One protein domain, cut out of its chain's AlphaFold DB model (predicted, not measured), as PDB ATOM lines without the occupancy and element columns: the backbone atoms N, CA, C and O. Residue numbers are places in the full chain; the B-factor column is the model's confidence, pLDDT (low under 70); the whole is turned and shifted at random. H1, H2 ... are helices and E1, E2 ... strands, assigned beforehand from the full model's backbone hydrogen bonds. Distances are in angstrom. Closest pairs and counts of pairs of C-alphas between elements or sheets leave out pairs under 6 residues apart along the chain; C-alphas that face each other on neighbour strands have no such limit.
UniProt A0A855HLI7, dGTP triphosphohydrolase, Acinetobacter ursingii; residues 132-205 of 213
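Overview. This is residues 132 to 205 of the 213 residues of the protein "dGTP triphosphohydrolase" of Acinetobacter ursingii (UniProt A0A855HLI7). A small, curled and twisted sheet of four short parallel strands has short helices and loops round it; H3 grazes the sheet, and H1 and H2 lie toward the opposite end from H4. The 74 printed residues run E1 E2 H1 H2 E3 H3 E4 H4; the sheet's order is E1 E2 E3 E4. The class is mixed, with under half of the residues in named elements. The whole is compact, with a radius of gyration of the C-alphas of 11.8 A and spans of 34 by 25 by 22 A.

Arrangement. E1, residues 132 to 135, is parallel to E2, residues 147 to 151, at 31 degrees, with N 133 and O 148 2.8 A apart. H1, residues 160 to 165, and H2, residues 168 to 171, are close but not clearly touching; their closest C-alphas, of Leu 163 and Leu 171, are 7.7 A apart. E3, residues 174 to 177, is parallel to E2, with N 175 and O 149 2.8 A apart. H3, residues 178 to 181, only grazes the sheet. E4, residues 194 to 196, is parallel to E3, with N 196 and O 176 2.8 A apart. E2, H1 H2, E3 and E3, H3, E4 are strand-helix-strand units, parallel neighbour strands joined through helices, with right-handed crossovers. H4, residues 199 to 204, has every O i to N i+4 pair within hydrogen-bond range; H1 has 0 of 2, but 2 of 3 O i to N i+3 pairs.

Along the chain. E1 begins at C-alpha 132 (57.071, 21.333, 182.201); E2 is 12.4 A long, H1 10.3 A. H4 ends at C-alpha 204 (42.367, 14.846, 200.640).

Size, cuts and confidence. The C-alphas farthest apart, of Glu 144 and Gln 204, are 34.3 A apart. The printed part has no cut. The links E1 to E2 and H3 to E4 are long. No printed residue is under 70 in pLDDT.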
ATOM      1  N   ILE A 132      56.978  22.669 181.633       92.25
ATOM      2  CA  ILE A 132      57.071  21.333 182.201       92.25
ATOM      3  C   ILE A 132      57.167  20.370 181.023       92.25
ATOM      4  O   ILE A 132      56.230  20.254 180.234       92.25
ATOM      5  N   LYS A 133      58.302  19.683 180.887       94.56
ATOM      6  CA  LYS A 133      58.414  18.535 179.986       94.56
ATOM      7  C   LYS A 133      57.809  17.332 180.698       94.56
ATOM      8  O   LYS A 133      58.240  17.001 181.795       94.56
ATOM      9  N   ILE A 134      56.829  16.683 180.081       95.56
ATOM     10  CA  ILE A 134      56.192  15.481 180.624       95.56
ATOM     11  C   ILE A 134      56.698  14.287 179.821       95.56
ATOM     12  O   ILE A 134      56.599  14.296 178.595       95.56
ATOM     13  N   SER A 135      57.245  13.277 180.493       96.06
ATOM     14  CA  SER A 135      57.633  12.020 179.847       96.06
ATOM     15  C   SER A 135      57.514  10.844 180.811       96.06
ATOM     16  O   SER A 135      57.621  10.995 182.029       96.06
ATOM     17  N   HIS A 136      57.302   9.664 180.237       95.12
ATOM     18  CA  HIS A 136      57.341   8.382 180.935       95.12
ATOM     19  C   HIS A 136      58.780   7.868 181.111       95.12
ATOM     20  O   HIS A 136      59.051   7.046 181.982       95.12
ATOM     21  N   GLN A 137      59.727   8.365 180.310       94.00
ATOM     22  CA  GLN A 137      61.101   7.876 180.277       94.00
ATOM     23  C   GLN A 137      62.034   8.805 181.050       94.00
ATOM     24  O   GLN A 137      62.245   9.948 180.653       94.00
ATOM     25  N   LEU A 138      62.675   8.309 182.110       94.00
ATOM     26  CA  LEU A 138      63.658   9.102 182.858       94.00
ATOM     27  C   LEU A 138      64.858   9.509 181.988       94.00
ATOM     28  O   LEU A 138      65.441  10.570 182.187       94.00
ATOM     29  N   SER A 139      65.183   8.722 180.957       94.06
ATOM     30  CA  SER A 139      66.222   9.043 179.973       94.06
ATOM     31  C   SER A 139      65.963  10.328 179.187       94.06
ATOM     32  O   SER A 139      66.887  10.831 178.551       94.06
ATOM     33  N   ASP A 140      64.749  10.884 179.221       94.75
ATOM     34  CA  ASP A 140      64.409  12.181 178.631       94.75
ATOM     35  C   ASP A 140      64.723  13.373 179.533       94.75
ATOM     36  O   ASP A 140      64.599  14.526 179.088       94.75
ATOM     37  N   PHE A 141      65.099  13.112 180.786       95.25
ATOM     38  CA  PHE A 141      65.433  14.139 181.749       95.25
ATOM     39  C   PHE A 141      66.735  14.831 181.334       95.25
ATOM     40  O   PHE A 141      67.781  14.202 181.158       95.25
ATOM     41  N   ARG A 142      66.641  16.143 181.113       94.06
ATOM     42  CA  ARG A 142      67.747  17.038 180.755       94.06
ATOM     43  C   ARG A 142      67.809  18.137 181.817       94.06
ATOM     44  O   ARG A 142      67.115  19.145 181.661       94.06
ATOM     45  N   PRO A 143      68.531  17.928 182.932       87.25
ATOM     46  CA  PRO A 143      68.578  18.880 184.042       87.25
ATOM     47  C   PRO A 143      69.063  20.276 183.637       87.25
ATOM     48  O   PRO A 143      68.700  21.266 184.257       87.25
ATOM     49  N   GLU A 144      69.842  20.399 182.574       86.88
ATOM     50  CA  GLU A 144      70.321  21.659 182.009       86.88
ATOM     51  C   GLU A 144      69.224  22.486 181.311       86.88
ATOM     52  O   GLU A 144      69.392  23.686 181.091       86.88
ATOM     53  N   ALA A 145      68.074  21.883 180.989       85.56
ATOM     54  CA  ALA A 145      66.979  22.579 180.330       85.56
ATOM     55  C   ALA A 145      66.353  23.666 181.228       85.56
ATOM     56  O   ALA A 145      66.373  23.609 182.464       85.56
ATOM     57  N   LYS A 146      65.722  24.658 180.585       83.56
ATOM     58  CA  LYS A 146      64.936  25.722 181.244       83.56
ATOM     59  C   LYS A 146      63.514  25.271 181.632       83.56
ATOM     60  O   LYS A 146      62.635  26.107 181.825       83.56
ATOM     61  N   SER A 147      63.279  23.964 181.709       88.94
ATOM     62  CA  SER A 147      61.994  23.349 182.044       88.94
ATOM     63  C   SER A 147      62.120  22.479 183.289       88.94
ATOM     64  O   SER A 147      63.151  21.833 183.480       88.94
ATOM     65  N   LEU A 148      61.048  22.387 184.073       92.50
ATOM     66  CA  LEU A 148      60.881  21.263 184.993       92.50
ATOM     67  C   LEU A 148      60.590  19.991 184.190       92.50
ATOM     68  O   LEU A 148      60.109  20.052 183.054       92.50
ATOM     69  N   PHE A 149      60.871  18.838 184.780       96.00
ATOM     70  CA  PHE A 149      60.608  17.545 184.168       96.00
ATOM     71  C   PHE A 149      59.638  16.757 185.036       96.00
ATOM     72  O   PHE A 149      59.975  16.377 186.150       96.00
ATOM     73  N   TYR A 150      58.434  16.508 184.533       96.50
ATOM     74  CA  TYR A 150      57.498  15.604 185.179       96.50
ATOM     75  C   TYR A 150      57.727  14.186 184.680       96.50
ATOM     76  O   TYR A 150      57.362  13.842 183.551       96.50
ATOM     77  N   TRP A 151      58.314  13.368 185.554       96.25
ATOM     78  CA  TRP A 151      58.456  11.942 185.319       96.25
ATOM     79  C   TRP A 151      57.134  11.248 185.644       96.25
ATOM     80  O   TRP A 151      56.814  10.930 186.792       96.25
ATOM     81  N   ARG A 152      56.309  11.089 184.609       95.31
ATOM     82  CA  ARG A 152      54.975  10.509 184.714       95.31
ATOM     83  C   ARG A 152      55.079   9.007 184.504       95.31
ATOM     84  O   ARG A 152      54.962   8.544 183.380       95.31
ATOM     85  N   VAL A 153      55.274   8.246 185.569       93.12
ATOM     86  CA  VAL A 153      55.305   6.777 185.483       93.12
ATOM     87  C   VAL A 153      54.140   6.151 186.215       93.12
ATOM     88  O   VAL A 153      53.621   6.734 187.173       93.12
ATOM     89  N   GLU A 154      53.764   4.958 185.775       90.31
ATOM     90  CA  GLU A 154      52.860   4.106 186.535       90.31
ATOM     91  C   GLU A 154      53.579   3.520 187.767       90.31
ATOM     92  O   GLU A 154      54.808   3.396 187.760       90.31
ATOM     93  N   PRO A 155      52.861   3.197 188.860       86.50
ATOM     94  CA  PRO A 155      53.473   2.771 190.123       86.50
ATOM     95  C   PRO A 155      54.388   1.548 190.053       86.50
ATOM     96  O   PRO A 155      55.295   1.436 190.871       86.50
ATOM     97  N   ASP A 156      54.152   0.639 189.113       88.81
ATOM     98  CA  ASP A 156      54.955  -0.561 188.863       88.81
ATOM     99  C   ASP A 156      56.255  -0.271 188.093       88.81
ATOM    100  O   ASP A 156      57.181  -1.077 188.118       88.81
ATOM    101  N   GLN A 157      56.336   0.886 187.434       88.00
ATOM    102  CA  GLN A 157      57.485   1.325 186.637       88.00
ATOM    103  C   GLN A 157      58.371   2.339 187.376       88.00
ATOM    104  O   GLN A 157      59.412   2.743 186.856       88.00
ATOM    105  N   PHE A 158      57.962   2.785 188.566       92.25
ATOM    106  CA  PHE A 158      58.741   3.714 189.376       92.25
ATOM    107  C   PHE A 158      59.856   2.986 190.127       92.25
ATOM    108  O   PHE A 158      59.589   2.208 191.041       92.25
ATOM    109  N   LEU A 159      61.104   3.298 189.780       92.31
ATOM    110  CA  LEU A 159      62.298   2.809 190.465       92.31
ATOM    111  C   LEU A 159      63.084   4.005 191.003       92.31
ATOM    112  O   LEU A 159      63.681   4.769 190.241       92.31
ATOM    113  N   ALA A 160      63.061   4.204 192.321       90.75
ATOM    114  CA  ALA A 160      63.741   5.336 192.951       90.75
ATOM    115  C   ALA A 160      65.270   5.224 192.827       90.75
ATOM    116  O   ALA A 160      65.967   6.237 192.784       90.75
ATOM    117  N   GLU A 161      65.790   4.002 192.710       91.06
ATOM    118  CA  GLU A 161      67.204   3.690 192.523       91.06
ATOM    119  C   GLU A 161      67.778   4.418 191.305       91.06
ATOM    120  O   GLU A 161      68.900   4.926 191.363       91.06
ATOM    121  N   ASP A 162      66.981   4.565 190.242       91.62
ATOM    122  CA  ASP A 162      67.395   5.245 189.021       91.62
ATOM    123  C   ASP A 162      67.736   6.720 189.239       91.62
ATOM    124  O   ASP A 162      68.497   7.280 188.452       91.62
ATOM    125  N   LEU A 163      67.228   7.349 190.300       93.94
ATOM    126  CA  LEU A 163      67.468   8.760 190.590       93.94
ATOM    127  C   LEU A 163      68.867   9.033 191.160       93.94
ATOM    128  O   LEU A 163      69.357  10.150 191.006       93.94
ATOM    129  N   HIS A 164      69.558   8.029 191.715       94.56
ATOM    130  CA  HIS A 164      70.913   8.185 192.276       94.56
ATOM    131  C   HIS A 164      71.971   8.572 191.233       94.56
ATOM    132  O   HIS A 164      73.054   9.034 191.582       94.56
ATOM    133  N   ARG A 165      71.669   8.408 189.939       94.00
ATOM    134  CA  ARG A 165      72.548   8.854 188.847       94.00
ATOM    135  C   ARG A 165      72.556  10.379 188.658       94.00
ATOM    136  O   ARG A 165      73.352  10.883 187.868       94.00
ATOM    137  N   TYR A 166      71.663  11.109 189.331       94.56
ATOM    138  CA  TYR A 166      71.551  12.564 189.255       94.56
ATOM    139  C   TYR A 166      71.999  13.215 190.567       94.56
ATOM    140  O   TYR A 166      71.755  12.697 191.652       94.56
ATOM    141  N   SER A 167      72.631  14.387 190.470       94.56
ATOM    142  CA  SER A 167      72.963  15.200 191.643       94.56
ATOM    143  C   SER A 167      71.702  15.737 192.329       94.56
ATOM    144  O   SER A 167      70.661  15.915 191.690       94.56
ATOM    145  N   SER A 168      71.814  16.093 193.611       92.06
ATOM    146  CA  SER A 168      70.721  16.732 194.354       92.06
ATOM    147  C   SER A 168      70.205  17.998 193.676       92.06
ATOM    148  O   SER A 168      69.002  18.223 193.675       92.06
ATOM    149  N   GLU A 169      71.082  18.804 193.069       90.56
ATOM    150  CA  GLU A 169      70.700  20.012 192.326       90.56
ATOM    151  C   GLU A 169      69.845  19.679 191.098       90.56
ATOM    152  O   GLU A 169      68.807  20.304 190.875       90.56
ATOM    153  N   ASN A 170      70.226  18.647 190.340       93.62
ATOM    154  CA  ASN A 170      69.451  18.195 189.188       93.62
ATOM    155  C   ASN A 170      68.053  17.748 189.622       93.62
ATOM    156  O   ASN A 170      67.061  18.161 189.024       93.62
ATOM    157  N   LEU A 171      67.966  16.955 190.691       94.62
ATOM    158  CA  LEU A 171      66.703  16.423 191.208       94.62
ATOM    159  C   LEU A 171      65.713  17.511 191.660       94.62
ATOM    160  O   LEU A 171      64.508  17.269 191.627       94.62
ATOM    161  N   GLN A 172      66.160  18.738 191.956       92.19
ATOM    162  CA  GLN A 172      65.246  19.848 192.268       92.19
ATOM    163  C   GLN A 172      64.346  20.227 191.081       92.19
ATOM    164  O   GLN A 172      63.264  20.782 191.282       92.19
ATOM    165  N   LYS A 173      64.761  19.910 189.844       92.56
ATOM    166  CA  LYS A 173      63.977  20.141 188.618       92.56
ATOM    167  C   LYS A 173      63.006  19.008 188.282       92.56
ATOM    168  O   LYS A 173      62.259  19.113 187.304       92.56
ATOM    169  N   LEU A 174      63.034  17.926 189.054       95.06
ATOM    170  CA  LEU A 174      62.174  16.773 188.867       95.06
ATOM    171  C   LEU A 174      60.843  16.992 189.593       95.06
ATOM    172  O   LEU A 174      60.804  17.378 190.760       95.06
ATOM    173  N   ILE A 175      59.746  16.724 188.893       95.69
ATOM    174  CA  ILE A 175      58.405  16.638 189.459       95.69
ATOM    175  C   ILE A 175      58.062  15.156 189.574       95.69
ATOM    176  O   ILE A 175      58.139  14.421 188.586       95.69
ATOM    177  N   ILE A 176      57.665  14.729 190.770       95.12
ATOM    178  CA  ILE A 176      57.280  13.346 191.073       95.12
ATOM    179  C   ILE A 176      55.857  13.336 191.642       95.12
ATOM    180  O   ILE A 176      55.465  14.256 192.358       95.12
ATOM    181  N   ASN A 177      55.054  12.318 191.316       94.44
ATOM    182  CA  ASN A 177      53.747  12.151 191.959       94.44
ATOM    183  C   ASN A 177      53.916  11.880 193.464       94.44
ATOM    184  O   ASN A 177      54.804  11.124 193.848       94.44
ATOM    185  N   ILE A 178      53.045  12.438 194.306       92.12
ATOM    186  CA  ILE A 178      53.107  12.233 195.761       92.12
ATOM    187  C   ILE A 178      53.155  10.750 196.184       92.12
ATOM    188  O   ILE A 178      53.895  10.413 197.102       92.12
ATOM    189  N   GLU A 179      52.457   9.851 195.484       91.06
ATOM    190  CA  GLU A 179      52.462   8.405 195.774       91.06
ATOM    191  C   GLU A 179      53.840   7.768 195.561       91.06
ATOM    192  O   GLU A 179      54.233   6.863 196.296       91.06
ATOM    193  N   HIS A 180      54.576   8.242 194.556       93.31
ATOM    194  CA  HIS A 180      55.932   7.778 194.272       93.31
ATOM    195  C   HIS A 180      56.905   8.363 195.286       93.31
ATOM    196  O   HIS A 180      57.724   7.638 195.838       93.31
ATOM    197  N   PHE A 181      56.759   9.654 195.597       92.44
ATOM    198  CA  PHE A 181      57.579  10.344 196.591       92.44
ATOM    199  C   PHE A 181      57.500   9.689 197.977       92.44
ATOM    200  O   PHE A 181      58.524   9.504 198.623       92.44
ATOM    201  N   GLN A 182      56.311   9.260 198.410       89.50
ATOM    202  CA  GLN A 182      56.118   8.555 199.686       89.50
ATOM    203  C   GLN A 182      56.833   7.196 199.763       89.50
ATOM    204  O   GLN A 182      57.074   6.697 200.858       89.50
ATOM    205  N   LYS A 183      57.163   6.594 198.616       89.50
ATOM    206  CA  LYS A 183      57.903   5.328 198.525       89.50
ATOM    207  C   LYS A 183      59.407   5.538 198.328       89.50
ATOM    208  O   LYS A 183      60.143   4.557 198.271       89.50
ATOM    209  N   MET A 184      59.866   6.783 198.176       91.19
ATOM    210  CA  MET A 184      61.275   7.071 197.934       91.19
ATOM    211  C   MET A 184      62.124   6.865 199.198       91.19
ATOM    212  O   MET A 184      61.675   7.178 200.303       91.19
ATOM    213  N   PRO A 185      63.380   6.420 199.035       92.06
ATOM    214  CA  PRO A 185      64.390   6.447 200.087       92.06
ATOM    215  C   PRO A 185      64.585   7.847 200.691       92.06
ATOM    216  O   PRO A 185      64.535   8.861 199.988       92.06
ATOM    217  N   SER A 186      64.833   7.908 202.004       90.00
ATOM    218  CA  SER A 186      64.937   9.160 202.773       90.00
ATOM    219  C   SER A 186      66.135  10.039 202.407       90.00
ATOM    220  O   SER A 186      66.171  11.208 202.767       90.00
ATOM    221  N   ASP A 187      67.136   9.489 201.731       92.88
ATOM    222  CA  ASP A 187      68.299  10.214 201.220       92.88
ATOM    223  C   ASP A 187      67.984  10.997 199.933       92.88
ATOM    224  O   ASP A 187      68.565  12.058 199.696       92.88
ATOM    225  N   LEU A 188      67.012  10.539 199.135       92.69
ATOM    226  CA  LEU A 188      66.584  11.228 197.913       92.69
ATOM    227  C   LEU A 188      65.494  12.277 198.163       92.69
ATOM    228  O   LEU A 188      65.465  13.302 197.473       92.69
ATOM    229  N   THR A 189      64.604  12.054 199.135       91.06
ATOM    230  CA  THR A 189      63.460  12.946 199.401       91.06
ATOM    231  C   THR A 189      63.832  14.423 199.614       91.06
ATOM    232  O   THR A 189      63.116  15.266 199.063       91.06
ATOM    233  N   PRO A 190      64.952  14.806 200.273       92.00
ATOM    234  CA  PRO A 190      65.305  16.215 200.460       92.00
ATOM    235  C   PRO A 190      65.661  16.930 199.151       92.00
ATOM    236  O   PRO A 190      65.593  18.163 199.075       92.00
ATOM    237  N   SER A 191      66.041  16.171 198.118       93.56
ATOM    238  CA  SER A 191      66.449  16.699 196.812       93.56
ATOM    239  C   SER A 191      65.259  16.996 195.891       93.56
ATOM    240  O   SER A 191      65.409  17.750 194.932       93.56
ATOM    241  N   ILE A 192      64.069  16.462 196.182       93.06
ATOM    242  CA  ILE A 192      62.854  16.716 195.398       93.06
ATOM    243  C   ILE A 192      62.135  17.946 195.951       93.06
ATOM    244  O   ILE A 192      61.684  17.975 197.098       93.06
ATOM    245  N   LYS A 193      62.011  18.978 195.113       89.81
ATOM    246  CA  LYS A 193      61.401  20.264 195.492       89.81
ATOM    247  C   LYS A 193      60.004  20.485 194.925       89.81
ATOM    248  O   LYS A 193      59.335  21.427 195.335       89.81
ATOM    249  N   THR A 194      59.548  19.617 194.022       90.88
ATOM    250  CA  THR A 194      58.240  19.761 193.376       90.88
ATOM    251  C   THR A 194      57.495  18.434 193.360       90.88
ATOM    252  O   THR A 194      57.997  17.431 192.854       90.88
ATOM    253  N   LEU A 195      56.265  18.438 193.876       93.19
ATOM    254  CA  LEU A 195      55.377  17.280 193.867       93.19
ATOM    255  C   LEU A 195      54.175  17.537 192.964       93.19
ATOM    256  O   LEU A 195      53.604  18.625 192.951       93.19
ATOM    257  N   HIS A 196      53.775  16.509 192.229       93.69
ATOM    258  CA  HIS A 196      52.528  16.492 191.484       93.69
ATOM    259  C   HIS A 196      51.439  15.802 192.305       93.69
ATOM    260  O   HIS A 196      51.614  14.668 192.762       93.69
ATOM    261  N   LEU A 197      50.276  16.446 192.392       92.62
ATOM    262  CA  LEU A 197      49.074  15.886 192.991       92.62
ATOM    263  C   LEU A 197      47.944  15.833 191.968       92.62
ATOM    264  O   LEU A 197      47.607  16.830 191.333       92.62
ATOM    265  N   LYS A 198      47.328  14.660 191.836       90.06
ATOM    266  CA  LYS A 198      46.043  14.495 191.153       90.06
ATOM    267  C   LYS A 198      44.965  15.225 191.960       90.06
ATOM    268  O   LYS A 198      45.071  15.351 193.177       90.06
ATOM    269  N   GLN A 199      43.883  15.635 191.300       89.69
ATOM    270  CA  GLN A 199      42.806  16.399 191.938       89.69
ATOM    271  C   GLN A 199      42.277  15.743 193.225       89.69
ATOM    272  O   GLN A 199      42.164  16.410 194.244       89.69
ATOM    273  N   HIS A 200      42.000  14.435 193.215       91.25
ATOM    274  CA  HIS A 200      41.514  13.742 194.413       91.25
ATOM    275  C   HIS A 200      42.554  13.706 195.546       91.25
ATOM    276  O   HIS A 200      42.168  13.821 196.703       91.25
ATOM    277  N   GLN A 201      43.851  13.602 195.227       89.81
ATOM    278  CA  GLN A 201      44.939  13.646 196.215       89.81
ATOM    279  C   GLN A 201      45.002  15.034 196.866       89.81
ATOM    280  O   GLN A 201      45.093  15.145 198.084       89.81
ATOM    281  N   LEU A 202      44.873  16.097 196.061       88.56
ATOM    282  CA  LEU A 202      44.833  17.473 196.558       88.56
ATOM    283  C   LEU A 202      43.636  17.715 197.489       88.56
ATOM    284  O   LEU A 202      43.797  18.325 198.537       88.56
ATOM    285  N   MET A 203      42.451  17.215 197.134       89.25
ATOM    286  CA  MET A 203      41.244  17.384 197.956       89.25
ATOM    287  C   MET A 203      41.298  16.623 199.290       89.25
ATOM    288  O   MET A 203      40.516  16.921 200.190       89.25
ATOM    289  N   GLN A 204      42.181  15.631 199.416       88.19
ATOM    290  CA  GLN A 204      42.367  14.846 200.640       88.19
ATOM    291  C   GLN A 204      43.446  15.421 201.566       88.19
ATOM    292  O   GLN A 204      43.475  15.053 202.741       88.19
ATOM    293  N   LEU A 205      44.305  16.313 201.061       84.38
ATOM    294  CA  LEU A 205      45.375  16.926 201.840       84.38
ATOM    295  C   LEU A 205      44.835  17.814 202.958       84.38
ATOM    296  O   LEU A 205      43.946  18.647 202.765       84.38
TER     297      LEU A 205